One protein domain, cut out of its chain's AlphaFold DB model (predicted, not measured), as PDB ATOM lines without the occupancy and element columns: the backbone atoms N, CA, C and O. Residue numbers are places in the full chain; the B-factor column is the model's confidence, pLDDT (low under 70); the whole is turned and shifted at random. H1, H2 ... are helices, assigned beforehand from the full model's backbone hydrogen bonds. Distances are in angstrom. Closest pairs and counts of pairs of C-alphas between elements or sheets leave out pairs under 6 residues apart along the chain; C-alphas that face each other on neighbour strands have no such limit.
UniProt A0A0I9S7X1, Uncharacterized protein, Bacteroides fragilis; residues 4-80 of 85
ATOM      1  N   GLU A   4      52.327 -59.664  45.328       70.69
ATOM      2  CA  GLU A   4      52.727 -58.553  46.199       70.69
ATOM      3  C   GLU A   4      53.047 -57.266  45.423       70.69
ATOM      4  O   GLU A   4      52.691 -56.167  45.853       70.69
ATOM      5  N   GLU A   5      53.684 -57.372  44.251       69.56
ATOM      6  CA  GLU A   5      53.921 -56.212  43.384       69.56
ATOM      7  C   GLU A   5      52.615 -55.676  42.801       69.56
ATOM      8  O   GLU A   5      52.465 -54.461  42.639       69.56
ATOM      9  N   ARG A   6      51.662 -56.573  42.511       62.94
ATOM     10  CA  ARG A   6      50.307 -56.181  42.119       62.94
ATOM     11  C   ARG A   6      49.670 -55.380  43.237       62.94
ATOM     12  O   ARG A   6      49.380 -54.211  43.009       62.94
ATOM     13  N   GLN A   7      49.554 -55.949  44.439       62.25
ATOM     14  CA  GLN A   7      48.951 -55.295  45.608       62.25
ATOM     15  C   GLN A   7      49.575 -53.938  45.939       62.25
ATOM     16  O   GLN A   7      48.849 -52.966  46.129       62.25
ATOM     17  N   ARG A   8      50.904 -53.817  45.911       69.81
ATOM     18  CA  ARG A   8      51.566 -52.538  46.205       69.81
ATOM     19  C   ARG A   8      51.245 -51.453  45.164       69.81
ATOM     20  O   ARG A   8      51.104 -50.279  45.514       69.81
ATOM     21  N   LYS A   9      51.080 -51.831  43.888       67.56
ATOM     22  CA  LYS A   9      50.579 -50.916  42.847       67.56
ATOM     23  C   LYS A   9      49.119 -50.535  43.089       67.56
ATOM     24  O   LYS A   9      48.799 -49.359  42.944       67.56
ATOM     25  N   ILE A  10      48.274 -51.485  43.512       64.75
ATOM     26  CA  ILE A  10      46.875 -51.222  43.901       64.75
ATOM     27  C   ILE A  10      46.825 -50.159  44.999       64.75
ATOM     28  O   ILE A  10      46.125 -49.168  44.840       64.75
ATOM     29  N   GLU A  11      47.590 -50.326  46.079       65.38
ATOM     30  CA  GLU A  11      47.599 -49.391  47.211       65.38
ATOM     31  C   GLU A  11      48.129 -48.002  46.838       65.38
ATOM     32  O   GLU A  11      47.600 -46.991  47.297       65.38
ATOM     33  N   THR A  12      49.133 -47.930  45.961       70.19
ATOM     34  CA  THR A  12      49.674 -46.648  45.476       70.19
ATOM     35  C   THR A  12      48.649 -45.902  44.620       70.19
ATOM     36  O   THR A  12      48.449 -44.700  44.783       70.19
ATOM     37  N   ILE A  13      47.969 -46.626  43.728       64.19
ATOM     38  CA  ILE A  13      46.894 -46.088  42.890       64.19
ATOM     39  C   ILE A  13      45.698 -45.681  43.765       64.19
ATOM     40  O   ILE A  13      45.172 -44.588  43.600       64.19
ATOM     41  N   LEU A  14      45.333 -46.495  44.761       60.69
ATOM     42  CA  LEU A  14      44.312 -46.181  45.764       60.69
ATOM     43  C   LEU A  14      44.625 -44.907  46.549       60.69
ATOM     44  O   LEU A  14      43.718 -44.119  46.793       60.69
ATOM     45  N   GLY A  15      45.886 -44.698  46.937       62.16
ATOM     46  CA  GLY A  15      46.327 -43.474  47.604       62.16
ATOM     47  C   GLY A  15      46.141 -42.242  46.720       62.16
ATOM     48  O   GLY A  15      45.591 -41.244  47.173       62.16
ATOM     49  N   ALA A  16      46.510 -42.348  45.441       60.53
ATOM     50  CA  ALA A  16      46.367 -41.260  44.475       60.53
ATOM     51  C   ALA A  16      44.901 -40.972  44.092       60.53
ATOM     52  O   ALA A  16      44.538 -39.814  43.890       60.53
ATOM     53  N   ILE A  17      44.053 -42.005  44.008       54.34
ATOM     54  CA  ILE A  17      42.619 -41.869  43.702       54.34
ATOM     55  C   ILE A  17      41.849 -41.336  44.910       54.34
ATOM     56  O   ILE A  17      40.962 -40.511  44.738       54.34
ATOM     57  N   LYS A  18      42.202 -41.729  46.143       51.75
ATOM     58  CA  LYS A  18      41.568 -41.183  47.358       51.75
ATOM     59  C   LYS A  18      41.674 -39.661  47.464       51.75
ATOM     60  O   LYS A  18      40.806 -39.044  48.070       51.75
ATOM     61  N   GLU A  19      42.724 -39.063  46.900       52.47
ATOM     62  CA  GLU A  19      42.877 -37.603  46.828       52.47
ATOM     63  C   GLU A  19      42.115 -36.969  45.651       52.47
ATOM     64  O   GLU A  19      41.866 -35.764  45.663       52.47
ATOM     65  N   GLN A  20      41.719 -37.753  44.646       47.44
ATOM     66  CA  GLN A  20      41.033 -37.288  43.443       47.44
ATOM     67  C   GLN A  20      39.714 -38.040  43.234       47.44
ATOM     68  O   GLN A  20      39.608 -38.921  42.389       47.44
ATOM     69  N   VAL A  21      38.688 -37.562  43.943       50.44
ATOM     70  CA  VAL A  21      37.259 -37.776  43.663       50.44
ATOM     71  C   VAL A  21      36.699 -39.152  44.058       50.44
ATOM     72  O   VAL A  21      37.234 -40.219  43.768       50.44
ATOM     73  N   ASP A  22      35.561 -39.072  44.743       52.06
ATOM     74  CA  ASP A  22      34.674 -40.151  45.165       52.06
ATOM     75  C   ASP A  22      34.165 -40.920  43.925       52.06
ATOM     76  O   ASP A  22      33.141 -40.580  43.337       52.06
ATOM     77  N   TYR A  23      34.896 -41.949  43.490       61.12
ATOM     78  CA  TYR A  23      34.418 -42.917  42.492       61.12
ATOM     79  C   TYR A  23      34.202 -44.292  43.141       61.12
ATOM     80  O   TYR A  23      34.882 -45.257  42.773       61.12
ATOM     81  N   PRO A  24      33.293 -44.408  44.132       60.06
ATOM     82  CA  PRO A  24      33.041 -45.665  44.839       60.06
ATOM     83  C   PRO A  24      32.502 -46.762  43.910       60.06
ATOM     84  O   PRO A  24      32.646 -47.945  44.213       60.06
ATOM     85  N   ASP A  25      31.923 -46.377  42.771       65.25
ATOM     86  CA  ASP A  25      31.286 -47.284  41.818       65.25
ATOM     87  C   ASP A  25      32.262 -47.957  40.842       65.25
ATOM     88  O   ASP A  25      31.865 -48.871  40.117       65.25
ATOM     89  N   VAL A  26      33.537 -47.546  40.810       68.50
ATOM     90  CA  VAL A  26      34.530 -48.142  39.908       68.50
ATOM     91  C   VAL A  26      35.366 -49.184  40.651       68.50
ATOM     92  O   VAL A  26      36.140 -48.829  41.546       68.50
ATOM     93  N   PRO A  27      35.286 -50.473  40.268       72.00
ATOM     94  CA  PRO A  27      36.089 -51.516  40.883       72.00
ATOM     95  C   PRO A  27      37.582 -51.194  40.821       72.00
ATOM     96  O   PRO A  27      38.143 -50.974  39.748       72.00
ATOM     97  N   ILE A  28      38.247 -51.241  41.979       69.44
ATOM     98  CA  ILE A  28      39.676 -50.929  42.098       69.44
ATOM     99  C   ILE A  28      40.495 -51.778  41.128       69.44
ATOM    100  O   ILE A  28      41.376 -51.239  40.475       69.44
ATOM    101  N   HIS A  29      40.185 -53.071  40.980       71.69
ATOM    102  CA  HIS A  29      40.935 -53.954  40.084       71.69
ATOM    103  C   HIS A  29      41.035 -53.396  38.655       71.69
ATOM    104  O   HIS A  29      42.117 -53.466  38.085       71.69
ATOM    105  N   LEU A  30      39.993 -52.732  38.137       72.94
ATOM    106  CA  LEU A  30      39.984 -52.137  36.795       72.94
ATOM    107  C   LEU A  30      40.909 -50.919  36.669       72.94
ATOM    108  O   LEU A  30      41.451 -50.672  35.594       72.94
ATOM    109  N   TRP A  31      41.182 -50.197  37.757       71.38
ATOM    110  CA  TRP A  31      42.202 -49.141  37.756       71.38
ATOM    111  C   TRP A  31      43.618 -49.694  37.552       71.38
ATOM    112  O   TRP A  31      44.489 -49.016  37.008       71.38
ATOM    113  N   ILE A  32      43.872 -50.937  37.963       69.81
ATOM    114  CA  ILE A  32      45.174 -51.585  37.765       69.81
ATOM    115  C   ILE A  32      45.176 -52.363  36.458       69.81
ATOM    116  O   ILE A  32      46.004 -52.095  35.587       69.81
ATOM    117  N   THR A  33      44.249 -53.305  36.303       72.62
ATOM    118  CA  THR A  33      44.220 -54.204  35.152       72.62
ATOM    119  C   THR A  33      43.775 -53.491  33.892       72.62
ATOM    120  O   THR A  33      44.362 -53.733  32.854       72.62
ATOM    121  N   GLY A  34      42.838 -52.548  33.966       69.56
ATOM    122  CA  GLY A  34      42.406 -51.746  32.822       69.56
ATOM    123  C   GLY A  34      43.274 -50.509  32.572       69.56
ATOM    124  O   GLY A  34      43.731 -50.297  31.449       69.56
ATOM    125  N   ALA A  35      43.552 -49.701  33.605       68.88
ATOM    126  CA  ALA A  35      44.264 -48.426  33.427       68.88
ATOM    127  C   ALA A  35      45.799 -48.535  33.384       68.88
ATOM    128  O   ALA A  35      46.472 -47.631  32.886       68.88
ATOM    129  N   THR A  36      46.388 -49.604  33.922       67.44
ATOM    130  CA  THR A  36      47.856 -49.719  34.028       67.44
ATOM    131  C   THR A  36      48.410 -50.879  33.209       67.44
ATOM    132  O   THR A  36      49.400 -50.705  32.499       67.44
ATOM    133  N   GLU A  37      47.789 -52.055  33.293       68.69
ATOM    134  CA  GLU A  37      48.249 -53.273  32.603       68.69
ATOM    135  C   GLU A  37      47.474 -53.569  31.316       68.69
ATOM    136  O   GLU A  37      47.925 -54.382  30.506       68.69
ATOM    137  N   GLY A  38      46.342 -52.896  31.123       65.56
ATOM    138  CA  GLY A  38      45.330 -53.319  30.174       65.56
ATOM    139  C   GLY A  38      45.740 -53.076  28.739       65.56
ATOM    140  O   GLY A  38      46.249 -52.010  28.373       65.56
ATOM    141  N   LYS A  39      45.502 -54.089  27.912       73.19
ATOM    142  CA  LYS A  39      45.729 -54.019  26.474       73.19
ATOM    143  C   LYS A  39      44.402 -53.985  25.724       73.19
ATOM    144  O   LYS A  39      43.456 -54.662  26.120       73.19
ATOM    145  N   PRO A  40      44.335 -53.264  24.589       70.00
ATOM    146  CA  PRO A  40      43.194 -53.354  23.687       70.00
ATOM    147  C   PRO A  40      42.880 -54.816  23.341       70.00
ATOM    148  O   PRO A  40      43.753 -55.528  22.844       70.00
ATOM    149  N   GLY A  41      41.645 -55.245  23.610       71.06
ATOM    150  CA  GLY A  41      41.179 -56.622  23.415       71.06
ATOM    151  C   GLY A  41      41.163 -57.496  24.675       71.06
ATOM    152  O   GLY A  41      40.682 -58.623  24.604       71.06
ATOM    153  N   GLU A  42      41.651 -57.007  25.821       78.56
ATOM    154  CA  GLU A  42      41.440 -57.669  27.113       78.56
ATOM    155  C   GLU A  42      40.104 -57.232  27.741       78.56
ATOM    156  O   GLU A  42      39.771 -56.045  27.688       78.56
ATOM    157  N   PRO A  43      39.344 -58.155  28.362       78.25
ATOM    158  CA  PRO A  43      38.018 -57.856  28.908       78.25
ATOM    159  C   PRO A  43      38.061 -56.741  29.961       78.25
ATOM    160  O   PRO A  43      37.261 -55.811  29.903       78.25
ATOM    161  N   ASP A  44      39.052 -56.766  30.852       77.19
ATOM    162  CA  ASP A  44      39.258 -55.739  31.878       77.19
ATOM    163  C   ASP A  44      39.568 -54.360  31.280       77.19
ATOM    164  O   ASP A  44      39.169 -53.328  31.819       77.19
ATOM    165  N   PHE A  45      40.276 -54.327  30.149       78.12
ATOM    166  CA  PHE A  45      40.580 -53.085  29.449       78.12
ATOM    167  C   PHE A  45      39.343 -52.521  28.748       78.12
ATOM    168  O   PHE A  45      39.116 -51.313  28.793       78.12
ATOM    169  N   GLU A  46      38.527 -53.368  28.116       81.00
ATOM    170  CA  GLU A  46      37.274 -52.927  27.493       81.00
ATOM    171  C   GLU A  46      36.257 -52.443  28.535       81.00
ATOM    172  O   GLU A  46      35.625 -51.401  28.346       81.00
ATOM    173  N   GLU A  47      36.157 -53.140  29.667       81.50
ATOM    174  CA  GLU A  47      35.346 -52.738  30.819       81.50
ATOM    175  C   GLU A  47      35.818 -51.387  31.380       81.50
ATOM    176  O   GLU A  47      35.017 -50.467  31.562       81.50
ATOM    177  N   TRP A  48      37.129 -51.220  31.568       81.00
ATOM    178  CA  TRP A  48      37.723 -49.953  31.987       81.00
ATOM    179  C   TRP A  48      37.435 -48.820  30.996       81.00
ATOM    180  O   TRP A  48      37.046 -47.724  31.395       81.00
ATOM    181  N   MET A  49      37.554 -49.083  29.694       80.06
ATOM    182  CA  MET A  49      37.248 -48.118  28.637       80.06
ATOM    183  C   MET A  49      35.774 -47.702  28.629       80.06
ATOM    184  O   MET A  49      35.468 -46.520  28.432       80.06
ATOM    185  N   ARG A  50      34.861 -48.645  28.882       81.56
ATOM    186  CA  ARG A  50      33.428 -48.373  29.023       81.56
ATOM    187  C   ARG A  50      33.159 -47.439  30.202       81.56
ATOM    188  O   ARG A  50      32.486 -46.428  30.018       81.56
ATOM    189  N   ILE A  51      33.738 -47.731  31.368       81.12
ATOM    190  CA  ILE A  51      33.604 -46.901  32.575       81.12
ATOM    191  C   ILE A  51      34.183 -45.502  32.342       81.12
ATOM    192  O   ILE A  51      33.531 -44.504  32.650       81.12
ATOM    193  N   CYS A  52      35.373 -45.407  31.737       79.44
ATOM    194  CA  CYS A  52      35.972 -44.114  31.415       79.44
ATOM    195  C   CYS A  52      35.061 -43.275  30.507       79.44
ATOM    196  O   CYS A  52      34.920 -42.074  30.717       79.44
ATOM    197  N   THR A  53      34.441 -43.903  29.503       80.12
ATOM    198  CA  THR A  53      33.538 -43.219  28.565       80.12
ATOM    199  C   THR A  53      32.283 -42.724  29.277       80.12
ATOM    200  O   THR A  53      31.928 -41.559  29.136       80.12
ATOM    201  N   GLN A  54      31.665 -43.564  30.115       79.62
ATOM    202  CA  GLN A  54      30.492 -43.184  30.908       79.62
ATOM    203  C   GLN A  54      30.774 -41.998  31.834       79.62
ATOM    204  O   GLN A  54      29.952 -41.090  31.916       79.62
ATOM    205  N   HIS A  55      31.940 -41.964  32.488       76.12
ATOM    206  CA  HIS A  55      32.319 -40.837  33.343       76.12
ATOM    207  C   HIS A  55      32.522 -39.539  32.561       76.12
ATOM    208  O   HIS A  55      32.064 -38.484  32.999       76.12
ATOM    209  N   VAL A  56      33.178 -39.601  31.400       74.50
ATOM    210  CA  VAL A  56      33.389 -38.422  30.547       74.50
ATOM    211  C   VAL A  56      32.061 -37.899  29.994       74.50
ATOM    212  O   VAL A  56      31.850 -36.686  29.972       74.50
ATOM    213  N   ASP A  57      31.158 -38.794  29.590       77.62
ATOM    214  CA  ASP A  57      29.833 -38.431  29.086       77.62
ATOM    215  C   ASP A  57      28.937 -37.859  30.190       77.62
ATOM    216  O   ASP A  57      28.291 -36.836  29.968       77.62
ATOM    217  N   ALA A  58      28.932 -38.454  31.389       78.50
ATOM    218  CA  ALA A  58      28.204 -37.924  32.543       78.50
ATOM    219  C   ALA A  58      28.706 -36.520  32.908       78.50
ATOM    220  O   ALA A  58      27.916 -35.582  32.993       78.50
ATOM    221  N   TYR A  59      30.028 -36.336  32.986       73.94
ATOM    222  CA  TYR A  59      30.626 -35.022  33.217       73.94
ATOM    223  C   TYR A  59      30.238 -34.011  32.129       73.94
ATOM    224  O   TYR A  59      29.949 -32.849  32.427       73.94
ATOM    225  N   PHE A  60      30.204 -34.433  30.860       76.56
ATOM    226  CA  PHE A  60      29.767 -33.582  29.755       76.56
ATOM    227  C   PHE A  60      28.284 -33.212  29.863       76.56
ATOM    228  O   PHE A  60      27.935 -32.058  29.618       76.56
ATOM    229  N   GLN A  61      27.418 -34.148  30.254       76.38
ATOM    230  CA  GLN A  61      25.993 -33.888  30.467       76.38
ATOM    231  C   GLN A  61      25.750 -32.921  31.631       76.38
ATOM    232  O   GLN A  61      24.904 -32.037  31.514       76.38
ATOM    233  N   GLU A  62      26.503 -33.046  32.723       75.50
ATOM    234  CA  GLU A  62      26.341 -32.195  33.907       75.50
ATOM    235  C   GLU A  62      26.929 -30.793  33.719       75.50
ATOM    236  O   GLU A  62      26.332 -29.795  34.125       75.50
ATOM    237  N   THR A  63      28.108 -30.691  33.102       75.94
ATOM    238  CA  THR A  63      28.855 -29.423  33.030       75.94
ATOM    239  C   THR A  63      28.755 -28.725  31.676       75.94
ATOM    240  O   THR A  63      29.138 -27.559  31.552       75.94
ATOM    241  N   GLY A  64      28.303 -29.433  30.635       73.44
ATOM    242  CA  GLY A  64      28.357 -28.984  29.242       73.44
ATOM    243  C   GLY A  64      29.781 -28.858  28.683       73.44
ATOM    244  O   GLY A  64      29.965 -28.363  27.568       73.44
ATOM    245  N   LYS A  65      30.808 -29.257  29.445       75.56
ATOM    246  CA  LYS A  65      32.221 -29.147  29.072       75.56
ATOM    247  C   LYS A  65      32.813 -30.531  28.889       75.56
ATOM    248  O   LYS A  65      32.565 -31.444  29.665       75.56
ATOM    249  N   ARG A  66      33.621 -30.689  27.840       67.38
ATOM    250  CA  ARG A  66      34.355 -31.937  27.624       67.38
ATOM    251  C   ARG A  66      35.452 -32.032  28.670       67.38
ATOM    252  O   ARG A  66      36.355 -31.195  28.663       67.38
ATOM    253  N   ASP A  67      35.377 -33.052  29.514       66.94
ATOM    254  CA  ASP A  67      36.467 -33.372  30.421       66.94
ATOM    255  C   ASP A  67      37.729 -33.663  29.595       66.94
ATOM    256  O   ASP A  67      37.712 -34.436  28.630       66.94
ATOM    257  N   ALA A  68      38.809 -32.958  29.903       64.69
ATOM    258  CA  ALA A  68      40.092 -33.079  29.219       64.69
ATOM    259  C   ALA A  68      41.233 -33.386  30.190       64.69
ATOM    260  O   ALA A  68      42.278 -33.887  29.762       64.69
ATOM    261  N   ASP A  69      41.035 -33.100  31.474       67.38
ATOM    262  CA  ASP A  69      42.087 -33.127  32.480       67.38
ATOM    263  C   ASP A  69      42.035 -34.390  33.338       67.38
ATOM    264  O   ASP A  69      43.093 -34.847  33.795       67.38
ATOM    265  N   SER A  70      40.861 -35.016  33.471       69.94
ATOM    266  CA  SER A  70      40.716 -36.237  34.256       69.94
ATOM    267  C   SER A  70      41.443 -37.438  33.640       69.94
ATOM    268  O   SER A  70      41.580 -37.554  32.412       69.94
ATOM    269  N   PRO A  71      41.882 -38.391  34.484       68.50
ATOM    270  CA  PRO A  71      42.512 -39.628  34.031       68.50
ATOM    271  C   PRO A  71      41.630 -40.422  33.055       68.50
ATOM    272  O   PRO A  71      42.160 -40.951  32.078       68.50
ATOM    273  N   PHE A  72      40.303 -40.423  33.233       75.25
ATOM    274  CA  PHE A  72      39.356 -41.069  32.313       75.25
ATOM    275  C   PHE A  72      39.365 -40.434  30.923       75.25
ATOM    276  O   PHE A  72      39.509 -41.137  29.926       75.25
ATOM    277  N   ALA A  73      39.294 -39.102  30.838       73.88
ATOM    278  CA  ALA A  73      39.345 -38.374  29.573       73.88
ATOM    279  C   ALA A  73      40.660 -38.611  28.823       73.88
ATOM    280  O   ALA A  73      40.670 -38.788  27.603       73.88
ATOM    281  N   LYS A  74      41.780 -38.659  29.551       75.94
ATOM    282  CA  LYS A  74      43.092 -39.000  28.984       75.94
ATOM    283  C   LYS A  74      43.115 -40.433  28.452       75.94
ATOM    284  O   LYS A  74      43.649 -40.658  27.365       75.94
ATOM    285  N   PHE A  75      42.507 -41.377  29.169       73.62
ATOM    286  CA  PHE A  75      42.383 -42.769  28.736       73.62
ATOM    287  C   PHE A  75      41.509 -42.913  27.487       73.62
ATOM    288  O   PHE A  75      41.952 -43.494  26.495       73.62
ATOM    289  N   VAL A  76      40.328 -42.290  27.481       75.06
ATOM    290  CA  VAL A  76      39.416 -42.258  26.328       75.06
ATOM    291  C   VAL A  76      40.070 -41.590  25.124       75.06
ATOM    292  O   VAL A  76      39.968 -42.103  24.024       75.06
ATOM    293  N   ARG A  77      40.829 -40.502  25.284       74.88
ATOM    294  CA  ARG A  77      41.549 -39.894  24.147       74.88
ATOM    295  C   ARG A  77      42.675 -40.764  23.601       74.88
ATOM    296  O   ARG A  77      42.971 -40.702  22.410       74.88
ATOM    297  N   LYS A  78      43.359 -41.504  24.474       74.62
ATOM    298  CA  LYS A  78      44.515 -42.321  24.099       74.62
ATOM    299  C   LYS A  78      44.102 -43.642  23.449       74.62
ATOM    300  O   LYS A  78      44.782 -44.094  22.532       74.62
ATOM    301  N   TYR A  79      43.016 -44.246  23.927       72.81
ATOM    302  CA  TYR A  79      42.602 -45.603  23.559       72.81
ATOM    303  C   TYR A  79      41.166 -45.706  23.041       72.81
ATOM    304  O   TYR A  79      40.854 -46.630  22.289       72.81
ATOM    305  N   GLY A  80      40.298 -44.768  23.416       65.25
ATOM    306  CA  GLY A  80      38.974 -44.616  22.827       65.25
ATOM    307  C   GLY A  80      39.170 -44.200  21.385       65.25
ATOM    308  O   GLY A  80      39.778 -43.177  21.076       65.25
TER     309      GLY A  80
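AT A GLANCE: This is residues 4 to 80 of the 85 residues of an uncharacterized protein of Bacteroides fragilis (UniProt A0A0I9S7X1). Two long helices, H3 and H1, run nearly the same way with a gap between them, and the short helix H2 sits in that gap as a crosspiece from the first part of H3 to the middle of H1. H4 crosses the middle of H3, and the link before it, residues 64 to 70, folds back from the far end of H3. The printed part has 77 residues with four named helices, in the order H1, H2, H3, H4, and no named strand; its class is all helix. The whole is compact, with a radius of gyration of the C-alphas of 12.5 A, and spans 42 by 30 by 19 A.

HOW THE PARTS SIT: Begin with H3, residues 43 to 63, the longest helix. H4, residues 71 to 79, touches it through residues 49 to 56 of H3 alone; look at Cys 52 and Phe 72, whose C-alphas are the closest of the two, 4.6 A apart. Their lines stand at a steep tilt of 59 degrees, opposite ways. Nearer the start of H3, its residues 44 to 48 alone touch H2, residues 28 to 33, where the closest C-alphas are those of Leu 30 and Trp 48, 5.7 A apart. H2 and H3 run opposite ways at a steep tilt of 57 degrees. From H2 go on to H1, residues 4 to 18, which touches H2 with residues 9 to 14 alone; the closest C-alphas, of Ile 10 and Ile 32, are 6.4 A apart. These two run opposite ways at a steep tilt of 56 degrees. The helix packing is mostly crossed, with 0 of these 3 touching pairs at a shallow tilt. H1 is apart from H3 and from H4, and H2 is apart from H4. In H1, H3 and H4 every O i to N i+4 pair is within hydrogen-bond range; in H2, 1 of 2 is.

IN THESE COORDINATES: Find C-alpha 43 at (38.018, -57.856, 28.908); from there H3 runs 30.2 A to C-alpha 63 at (28.855, -29.423, 33.030). H1 begins at C-alpha 4, at (52.727, -58.553, 46.199), and runs 20.7 A to C-alpha 18. H2 runs from Ile 28 to Thr 33, 8.9 A. H4 runs 12.1 A from Pro 71 to C-alpha 79, at (42.602, -45.603, 23.559).

THE WHOLE: The two C-alphas farthest apart are those of Glu 4 and Gly 64, 41.9 A. The printed part has no cut, and its three links, of 9, 9 and 7 residues, are short. Read the B-factor column for the model's confidence: the mean pLDDT of the printed part is 70.2, and 35 residues are under 70, among them residues 5 to 11, 13 to 26, 34 to 38 and 66 to 71.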